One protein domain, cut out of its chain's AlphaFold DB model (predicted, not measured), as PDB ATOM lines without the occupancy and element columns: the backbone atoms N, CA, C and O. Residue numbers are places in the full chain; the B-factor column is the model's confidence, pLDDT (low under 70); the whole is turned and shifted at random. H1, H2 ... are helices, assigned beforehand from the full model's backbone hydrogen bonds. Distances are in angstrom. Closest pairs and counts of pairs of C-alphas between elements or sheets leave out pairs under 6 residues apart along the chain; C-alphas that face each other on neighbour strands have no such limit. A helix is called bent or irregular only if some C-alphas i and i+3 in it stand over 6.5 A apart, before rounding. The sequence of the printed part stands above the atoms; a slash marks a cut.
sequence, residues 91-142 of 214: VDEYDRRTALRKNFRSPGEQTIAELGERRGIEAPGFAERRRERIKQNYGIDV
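AT A GLANCE: This is residues 91 to 142 of the 214 residues of a protein of Arthroderma otae (strain ATCC MYA-4605 / CBS 113480) (UniProt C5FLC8). This is a thin rod of three helices strung one after another along a line, with no helix packed on another: the longest, H3, runs along one end, H1 runs along the other, and the short H2 stands across the length between them. Residues 91 to 107, with H1 in them, stick out as a free arm, which makes much of the length; beyond H2 the link of residues 116 to 125 swings out to one side near Gly 120 and folds back before H3, and residues 139 to 142 fold back at the far end of H3. The printed part has 52 residues with three named helices in the order H1, H2, H3 and no named strand, and its class is all helix, with 32 residues in the helices. It is extended, with a radius of gyration of the C-alphas of 18.2 A, and its C-alphas span 59 by 14 by 14 A.

IN THESE COORDINATES: Begin with H3, the longest helix, residues 126 to 138. Find C-alpha 126 at (-0.201, 44.840, 21.309); from there the helix runs 17.8 A, from first to last C-alpha, to Tyr 138 at (13.753, 55.937, 21.574). Go back along the printed part to H2, residues 108 to 115, whose C-alpha 108 stands at (-11.860, 40.001, 18.016); from there to Leu 115 it covers 10.4 A. Farther back is H1, residues 93 to 103, with C-alpha 93 at (-34.077, 26.960, 9.455); it runs 15.4 A to the C-alpha of Asn 103. None of the three helices is bent or irregular.

HOW THE PARTS SIT: Start again at H3, whose centre is at (8.013, 49.049, 21.664), and note its N-to-C direction, with components 0.81 along x, 0.56 along y and -0.15 along z. Next look at H2, with its centre at (-9.907, 40.712, 12.760) and direction components 0.20, 0.48 and -0.85: here z changes most, as you can read from C-alpha 108 at z 18.016 to C-alpha 115 at z 9.412. H2 and H3 are apart, with no C-alpha of the one within 8 A of the other. Between them residues 116 to 125 form a short link of 10 residues, which is not tight. Then turn to H1, with its centre at (-28.465, 31.245, 12.712) and direction components 0.66, 0.71 and 0.26. A tight link of 4 residues, 104 to 107, joins H1 to H2, yet these two helices are apart as well. H1 and H3 are also apart, and there is no hairpin. In the backbone of H1, H2 and H3 you will find every O i to N i+4 pair within hydrogen-bond range.

THE WHOLE: To measure the rod, take the C-alphas of Asp 92 and Gly 139, the two farthest apart at 58.9 A; the first and last printed C-alphas, those of Val 91 and Val 142, are 53.2 A apart. Residues 91 to 107, of which 93 to 103 belong to H1, stand free, and the body without them has 35 residues, spans 33 by 13 by 12 A and has a radius of gyration of 11.6 A. The printed part, residues 91 to 142 of a full chain of 214, has no cut, and no link is long. In the B-factor column you will find a mean pLDDT of the printed part of 71.1, with 23 residues under 70, among them residues 118 to 122, 124 to 128 and 138 to 142. By helix, the mean pLDDT is 71 for H3, 71 for H2 and 76 for H1.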
ATOM      1  N   VAL A  91     -30.420  23.477   4.294       68.50
ATOM      2  CA  VAL A  91     -30.011  23.921   5.632       68.50
ATOM      3  C   VAL A  91     -31.246  24.105   6.499       68.50
ATOM      4  O   VAL A  91     -32.160  24.846   6.139       68.50
ATOM      5  N   ASP A  92     -31.253  23.478   7.675       77.19
ATOM      6  CA  ASP A  92     -32.359  23.647   8.607       77.19
ATOM      7  C   ASP A  92     -32.503  25.116   9.044       77.19
ATOM      8  O   ASP A  92     -31.533  25.838   9.313       77.19
ATOM      9  N   GLU A  93     -33.749  25.571   9.141       74.88
ATOM     10  CA  GLU A  93     -34.077  26.960   9.455       74.88
ATOM     11  C   GLU A  93     -33.576  27.336  10.865       74.88
ATOM     12  O   GLU A  93     -33.235  28.497  11.122       74.88
ATOM     13  N   TYR A  94     -33.453  26.360  11.778       82.12
ATOM     14  CA  TYR A  94     -32.845  26.564  13.091       82.12
ATOM     15  C   TYR A  94     -31.354  26.911  13.000       82.12
ATOM     16  O   TYR A  94     -30.914  27.879  13.632       82.12
ATOM     17  N   ASP A  95     -30.579  26.177  12.200       77.38
ATOM     18  CA  ASP A  95     -29.144  26.411  12.023       77.38
ATOM     19  C   ASP A  95     -28.878  27.719  11.283       77.38
ATOM     20  O   ASP A  95     -28.018  28.498  11.704       77.38
ATOM     21  N   ARG A  96     -29.692  28.041  10.271       76.81
ATOM     22  CA  ARG A  96     -29.665  29.339   9.580       76.81
ATOM     23  C   ARG A  96     -29.926  30.497  10.542       76.81
ATOM     24  O   ARG A  96     -29.161  31.464  10.579       76.81
ATOM     25  N   ARG A  97     -30.978  30.411  11.366       77.44
ATOM     26  CA  ARG A  97     -31.294  31.445  12.372       77.44
ATOM     27  C   ARG A  97     -30.228  31.531  13.457       77.44
ATOM     28  O   ARG A  97     -29.938  32.619  13.952       77.44
ATOM     29  N   THR A  98     -29.615  30.413  13.818       76.38
ATOM     30  CA  THR A  98     -28.526  30.372  14.798       76.38
ATOM     31  C   THR A  98     -27.230  30.954  14.229       76.38
ATOM     32  O   THR A  98     -26.522  31.659  14.947       76.38
ATOM     33  N   ALA A  99     -26.947  30.755  12.942       74.62
ATOM     34  CA  ALA A  99     -25.844  31.402  12.236       74.62
ATOM     35  C   ALA A  99     -26.045  32.923  12.151       74.62
ATOM     36  O   ALA A  99     -25.141  33.679  12.499       74.62
ATOM     37  N   LEU A 100     -27.259  33.383  11.823       74.38
ATOM     38  CA  LEU A 100     -27.600  34.812  11.841       74.38
ATOM     39  C   LEU A 100     -27.400  35.437  13.230       74.38
ATOM     40  O   LEU A 100     -26.882  36.544  13.327       74.38
ATOM     41  N   ARG A 101     -27.739  34.721  14.313       78.50
ATOM     42  CA  ARG A 101     -27.474  35.175  15.692       78.50
ATOM     43  C   ARG A 101     -25.978  35.257  16.011       78.50
ATOM     44  O   ARG A 101     -25.561  36.171  16.716       78.50
ATOM     45  N   LYS A 102     -25.176  34.318  15.502       74.19
ATOM     46  CA  LYS A 102     -23.719  34.276  15.714       74.19
ATOM     47  C   LYS A 102     -22.983  35.384  14.948       74.19
ATOM     48  O   LYS A 102     -21.999  35.894  15.467       74.19
ATOM     49  N   ASN A 103     -23.506  35.833  13.803       73.19
ATOM     50  CA  ASN A 103     -22.931  36.944  13.028       73.19
ATOM     51  C   ASN A 103     -22.916  38.290  13.772       73.19
ATOM     52  O   ASN A 103     -22.095  39.145  13.460       73.19
ATOM     53  N   PHE A 104     -23.782  38.492  14.771       70.06
ATOM     54  CA  PHE A 104     -23.793  39.735  15.556       70.06
ATOM     55  C   PHE A 104     -22.608  39.868  16.522       70.06
ATOM     56  O   PHE A 104     -22.375  40.957  17.043       70.06
ATOM     57  N   ARG A 105     -21.866  38.785  16.793       72.50
ATOM     58  CA  ARG A 105     -20.739  38.787  17.733       72.50
ATOM     59  C   ARG A 105     -19.495  38.233  17.045       72.50
ATOM     60  O   ARG A 105     -19.204  37.045  17.147       72.50
ATOM     61  N   SER A 106     -18.766  39.102  16.350       69.88
ATOM     62  CA  SER A 106     -17.489  38.746  15.735       69.88
ATOM     63  C   SER A 106     -16.415  38.529  16.815       69.88
ATOM     64  O   SER A 106     -16.265  39.364  17.714       69.88
ATOM     65  N   PRO A 107     -15.667  37.411  16.790       73.56
ATOM     66  CA  PRO A 107     -14.511  37.236  17.660       73.56
ATOM     67  C   PRO A 107     -13.430  38.249  17.260       73.56
ATOM     68  O   PRO A 107     -13.151  38.429  16.075       73.56
ATOM     69  N   GLY A 108     -12.817  38.910  18.249       65.44
ATOM     70  CA  GLY A 108     -11.860  40.001  18.016       65.44
ATOM     71  C   GLY A 108     -10.707  39.628  17.079       65.44
ATOM     72  O   GLY A 108     -10.258  40.468  16.310       65.44
ATOM     73  N   GLU A 109     -10.298  38.359  17.056       70.19
ATOM     74  CA  GLU A 109      -9.273  37.827  16.147       70.19
ATOM     75  C   GLU A 109      -9.669  37.907  14.661       70.19
ATOM     76  O   GLU A 109      -8.840  38.282  13.837       70.19
ATOM     77  N   GLN A 110     -10.936  37.638  14.311       68.75
ATOM     78  CA  GLN A 110     -11.438  37.783  12.933       68.75
ATOM     79  C   GLN A 110     -11.481  39.257  12.520       68.75
ATOM     80  O   GLN A 110     -11.071  39.618  11.422       68.75
ATOM     81  N   THR A 111     -11.894  40.132  13.441       68.19
ATOM     82  CA  THR A 111     -11.899  41.584  13.228       68.19
ATOM     83  C   THR A 111     -10.481  42.140  13.026       68.19
ATOM     84  O   THR A 111     -10.289  43.042  12.216       68.19
ATOM     85  N   ILE A 112      -9.474  41.580  13.706       68.75
ATOM     86  CA  ILE A 112      -8.055  41.944  13.539       68.75
ATOM     87  C   ILE A 112      -7.494  41.430  12.205       68.75
ATOM     88  O   ILE A 112      -6.742  42.153  11.550       68.75
ATOM     89  N   ALA A 113      -7.868  40.217  11.787       76.06
ATOM     90  CA  ALA A 113      -7.442  39.638  10.514       76.06
ATOM     91  C   ALA A 113      -8.007  40.395   9.296       76.06
ATOM     92  O   ALA A 113      -7.306  40.544   8.298       76.06
ATOM     93  N   GLU A 114      -9.242  40.903   9.384       76.56
ATOM     94  CA  GLU A 114      -9.910  41.625   8.291       76.56
ATOM     95  C   GLU A 114      -9.574  43.125   8.236       76.56
ATOM     96  O   GLU A 114      -9.321  43.659   7.157       76.56
ATOM     97  N   LEU A 115      -9.574  43.830   9.376       73.94
ATOM     98  CA  LEU A 115      -9.381  45.292   9.412       73.94
ATOM     99  C   LEU A 115      -7.916  45.711   9.564       73.94
ATOM    100  O   LEU A 115      -7.579  46.875   9.324       73.94
ATOM    101  N   GLY A 116      -7.044  44.781   9.956       64.06
ATOM    102  CA  GLY A 116      -5.660  45.070  10.287       64.06
ATOM    103  C   GLY A 116      -5.520  45.891  11.572       64.06
ATOM    104  O   GLY A 116      -6.400  46.638  12.009       64.06
ATOM    105  N   GLU A 117      -4.364  45.763  12.212       74.56
ATOM    106  CA  GLU A 117      -4.086  46.418  13.488       74.56
ATOM    107  C   GLU A 117      -3.798  47.920  13.308       74.56
ATOM    108  O   GLU A 117      -2.659  48.337  13.479       74.56
ATOM    109  N   ARG A 118      -4.779  48.765  12.953       59.00
ATOM    110  CA  ARG A 118      -4.656  50.238  13.041       59.00
ATOM    111  C   ARG A 118      -6.007  50.956  12.973       59.00
ATOM    112  O   ARG A 118      -6.412  51.393  11.903       59.00
ATOM    113  N   ARG A 119      -6.654  51.142  14.131       65.25
ATOM    114  CA  ARG A 119      -7.681  52.177  14.447       65.25
ATOM    115  C   ARG A 119      -8.260  51.953  15.859       65.25
ATOM    116  O   ARG A 119      -9.466  51.926  16.054       65.25
ATOM    117  N   GLY A 120      -7.389  51.745  16.849       65.81
ATOM    118  CA  GLY A 120      -7.806  51.485  18.239       65.81
ATOM    119  C   GLY A 120      -8.282  50.053  18.521       65.81
ATOM    120  O   GLY A 120      -8.785  49.790  19.606       65.81
ATOM    121  N   ILE A 121      -8.108  49.129  17.571       64.44
ATOM    122  CA  ILE A 121      -8.333  47.694  17.772       64.44
ATOM    123  C   ILE A 121      -6.976  47.070  18.085       64.44
ATOM    124  O   ILE A 121      -6.118  46.949  17.209       64.44
ATOM    125  N   GLU A 122      -6.766  46.760  19.360       69.25
ATOM    126  CA  GLU A 122      -5.529  46.176  19.864       69.25
ATOM    127  C   GLU A 122      -5.683  44.661  19.948       69.25
ATOM    128  O   GLU A 122      -6.562  44.142  20.638       69.25
ATOM    129  N   ALA A 123      -4.818  43.942  19.239       71.19
ATOM    130  CA  ALA A 123      -4.704  42.505  19.413       71.19
ATOM    131  C   ALA A 123      -4.175  42.167  20.822       71.19
ATOM    132  O   ALA A 123      -3.428  42.963  21.407       71.19
ATOM    133  N   PRO A 124      -4.498  40.988  21.378       69.00
ATOM    134  CA  PRO A 124      -3.861  40.528  22.610       69.00
ATOM    135  C   PRO A 124      -2.325  40.566  22.445       69.00
ATOM    136  O   PRO A 124      -1.785  40.047  21.472       69.00
ATOM    137  N   GLY A 125      -1.618  41.264  23.347       68.62
ATOM    138  CA  GLY A 125      -0.160  41.473  23.267       68.62
ATOM    139  C   GLY A 125       0.314  42.712  22.476       68.62
ATOM    140  O   GLY A 125       1.512  42.888  22.253       68.62
ATOM    141  N   PHE A 126      -0.576  43.618  22.050       61.56
ATOM    142  CA  PHE A 126      -0.201  44.840  21.309       61.56
ATOM    143  C   PHE A 126       0.666  45.821  22.124       61.56
ATOM    144  O   PHE A 126       1.600  46.423  21.586       61.56
ATOM    145  N   ALA A 127       0.420  45.927  23.434       64.69
ATOM    146  CA  ALA A 127       1.226  46.739  24.349       64.69
ATOM    147  C   ALA A 127       2.696  46.284  24.394       64.69
ATOM    148  O   ALA A 127       3.602  47.109  24.507       64.69
ATOM    149  N   GLU A 128       2.929  44.981  24.226       68.00
ATOM    150  CA  GLU A 128       4.246  44.348  24.279       68.00
ATOM    151  C   GLU A 128       5.082  44.620  23.020       68.00
ATOM    152  O   GLU A 128       6.248  45.005  23.077       68.00
ATOM    153  N   ARG A 129       4.440  44.546  21.856       71.69
ATOM    154  CA  ARG A 129       5.083  44.887  20.580       71.69
ATOM    155  C   ARG A 129       5.315  46.394  20.460       71.69
ATOM    156  O   ARG A 129       6.298  46.842  19.869       71.69
ATOM    157  N   ARG A 130       4.435  47.208  21.056       64.12
ATOM    158  CA  ARG A 130       4.585  48.668  21.103       64.12
ATOM    159  C   ARG A 130       5.731  49.101  22.020       64.12
ATOM    160  O   ARG A 130       6.499  49.969  21.607       64.12
ATOM    161  N   ARG A 131       5.882  48.503  23.210       70.56
ATOM    162  CA  ARG A 131       7.029  48.782  24.101       70.56
ATOM    163  C   ARG A 131       8.350  48.416  23.428       70.56
ATOM    164  O   ARG A 131       9.283  49.199  23.508       70.56
ATOM    165  N   GLU A 132       8.408  47.308  22.690       74.81
ATOM    166  CA  GLU A 132       9.615  46.894  21.965       74.81
ATOM    167  C   GLU A 132       9.971  47.885  20.852       74.81
ATOM    168  O   GLU A 132      11.126  48.297  20.753       74.81
ATOM    169  N   ARG A 133       8.980  48.372  20.088       75.56
ATOM    170  CA  ARG A 133       9.207  49.422  19.077       75.56
ATOM    171  C   ARG A 133       9.622  50.764  19.685       75.56
ATOM    172  O   ARG A 133      10.440  51.464  19.098       75.56
ATOM    173  N   ILE A 134       9.079  51.142  20.843       75.88
ATOM    174  CA  ILE A 134       9.447  52.390  21.538       75.88
ATOM    175  C   ILE A 134      10.842  52.273  22.166       75.88
ATOM    176  O   ILE A 134      11.634  53.205  22.056       75.88
ATOM    177  N   LYS A 135      11.174  51.116  22.745       77.69
ATOM    178  CA  LYS A 135      12.491  50.820  23.312       77.69
ATOM    179  C   LYS A 135      13.583  50.836  22.245       77.69
ATOM    180  O   LYS A 135      14.623  51.444  22.460       77.69
ATOM    181  N   GLN A 136      13.329  50.228  21.085       74.56
ATOM    182  CA  GLN A 136      14.272  50.224  19.962       74.56
ATOM    183  C   GLN A 136      14.441  51.611  19.323       74.56
ATOM    184  O   GLN A 136      15.562  51.989  18.999       74.56
ATOM    185  N   ASN A 137      13.356  52.383  19.165       77.12
ATOM    186  CA  ASN A 137      13.413  53.682  18.479       77.12
ATOM    187  C   ASN A 137      13.869  54.843  19.372       77.12
ATOM    188  O   ASN A 137      14.436  55.804  18.862       77.12
ATOM    189  N   TYR A 138      13.578  54.790  20.675       69.06
ATOM    190  CA  TYR A 138      13.753  55.937  21.574       69.06
ATOM    191  C   TYR A 138      14.519  55.619  22.862       69.06
ATOM    192  O   TYR A 138      14.793  56.539  23.623       69.06
ATOM    193  N   GLY A 139      14.879  54.357  23.130       63.12
ATOM    194  CA  GLY A 139      15.664  53.982  24.316       63.12
ATOM    195  C   GLY A 139      14.967  54.229  25.662       63.12
ATOM    196  O   GLY A 139      15.628  54.229  26.695       63.12
ATOM    197  N   ILE A 140      13.649  54.458  25.661       68.81
ATOM    198  CA  ILE A 140      12.843  54.750  26.853       68.81
ATOM    199  C   ILE A 140      12.117  53.473  27.293       68.81
ATOM    200  O   ILE A 140      11.324  52.914  26.531       68.81
ATOM    201  N   ASP A 141      12.349  53.041  28.534       63.03
ATOM    202  CA  ASP A 141      11.608  51.948  29.164       63.03
ATOM    203  C   ASP A 141      10.299  52.488  29.767       63.03
ATOM    204  O   ASP A 141      10.294  53.197  30.773       63.03
ATOM    205  N   VAL A 142       9.168  52.181  29.126       67.69
ATOM    206  CA  VAL A 142       7.835  52.572  29.613       67.69
ATOM    207  C   VAL A 142       7.437  51.641  30.771       67.69
ATOM    208  O   VAL A 142       7.373  50.427  30.557       67.69
TER     209      VAL A 142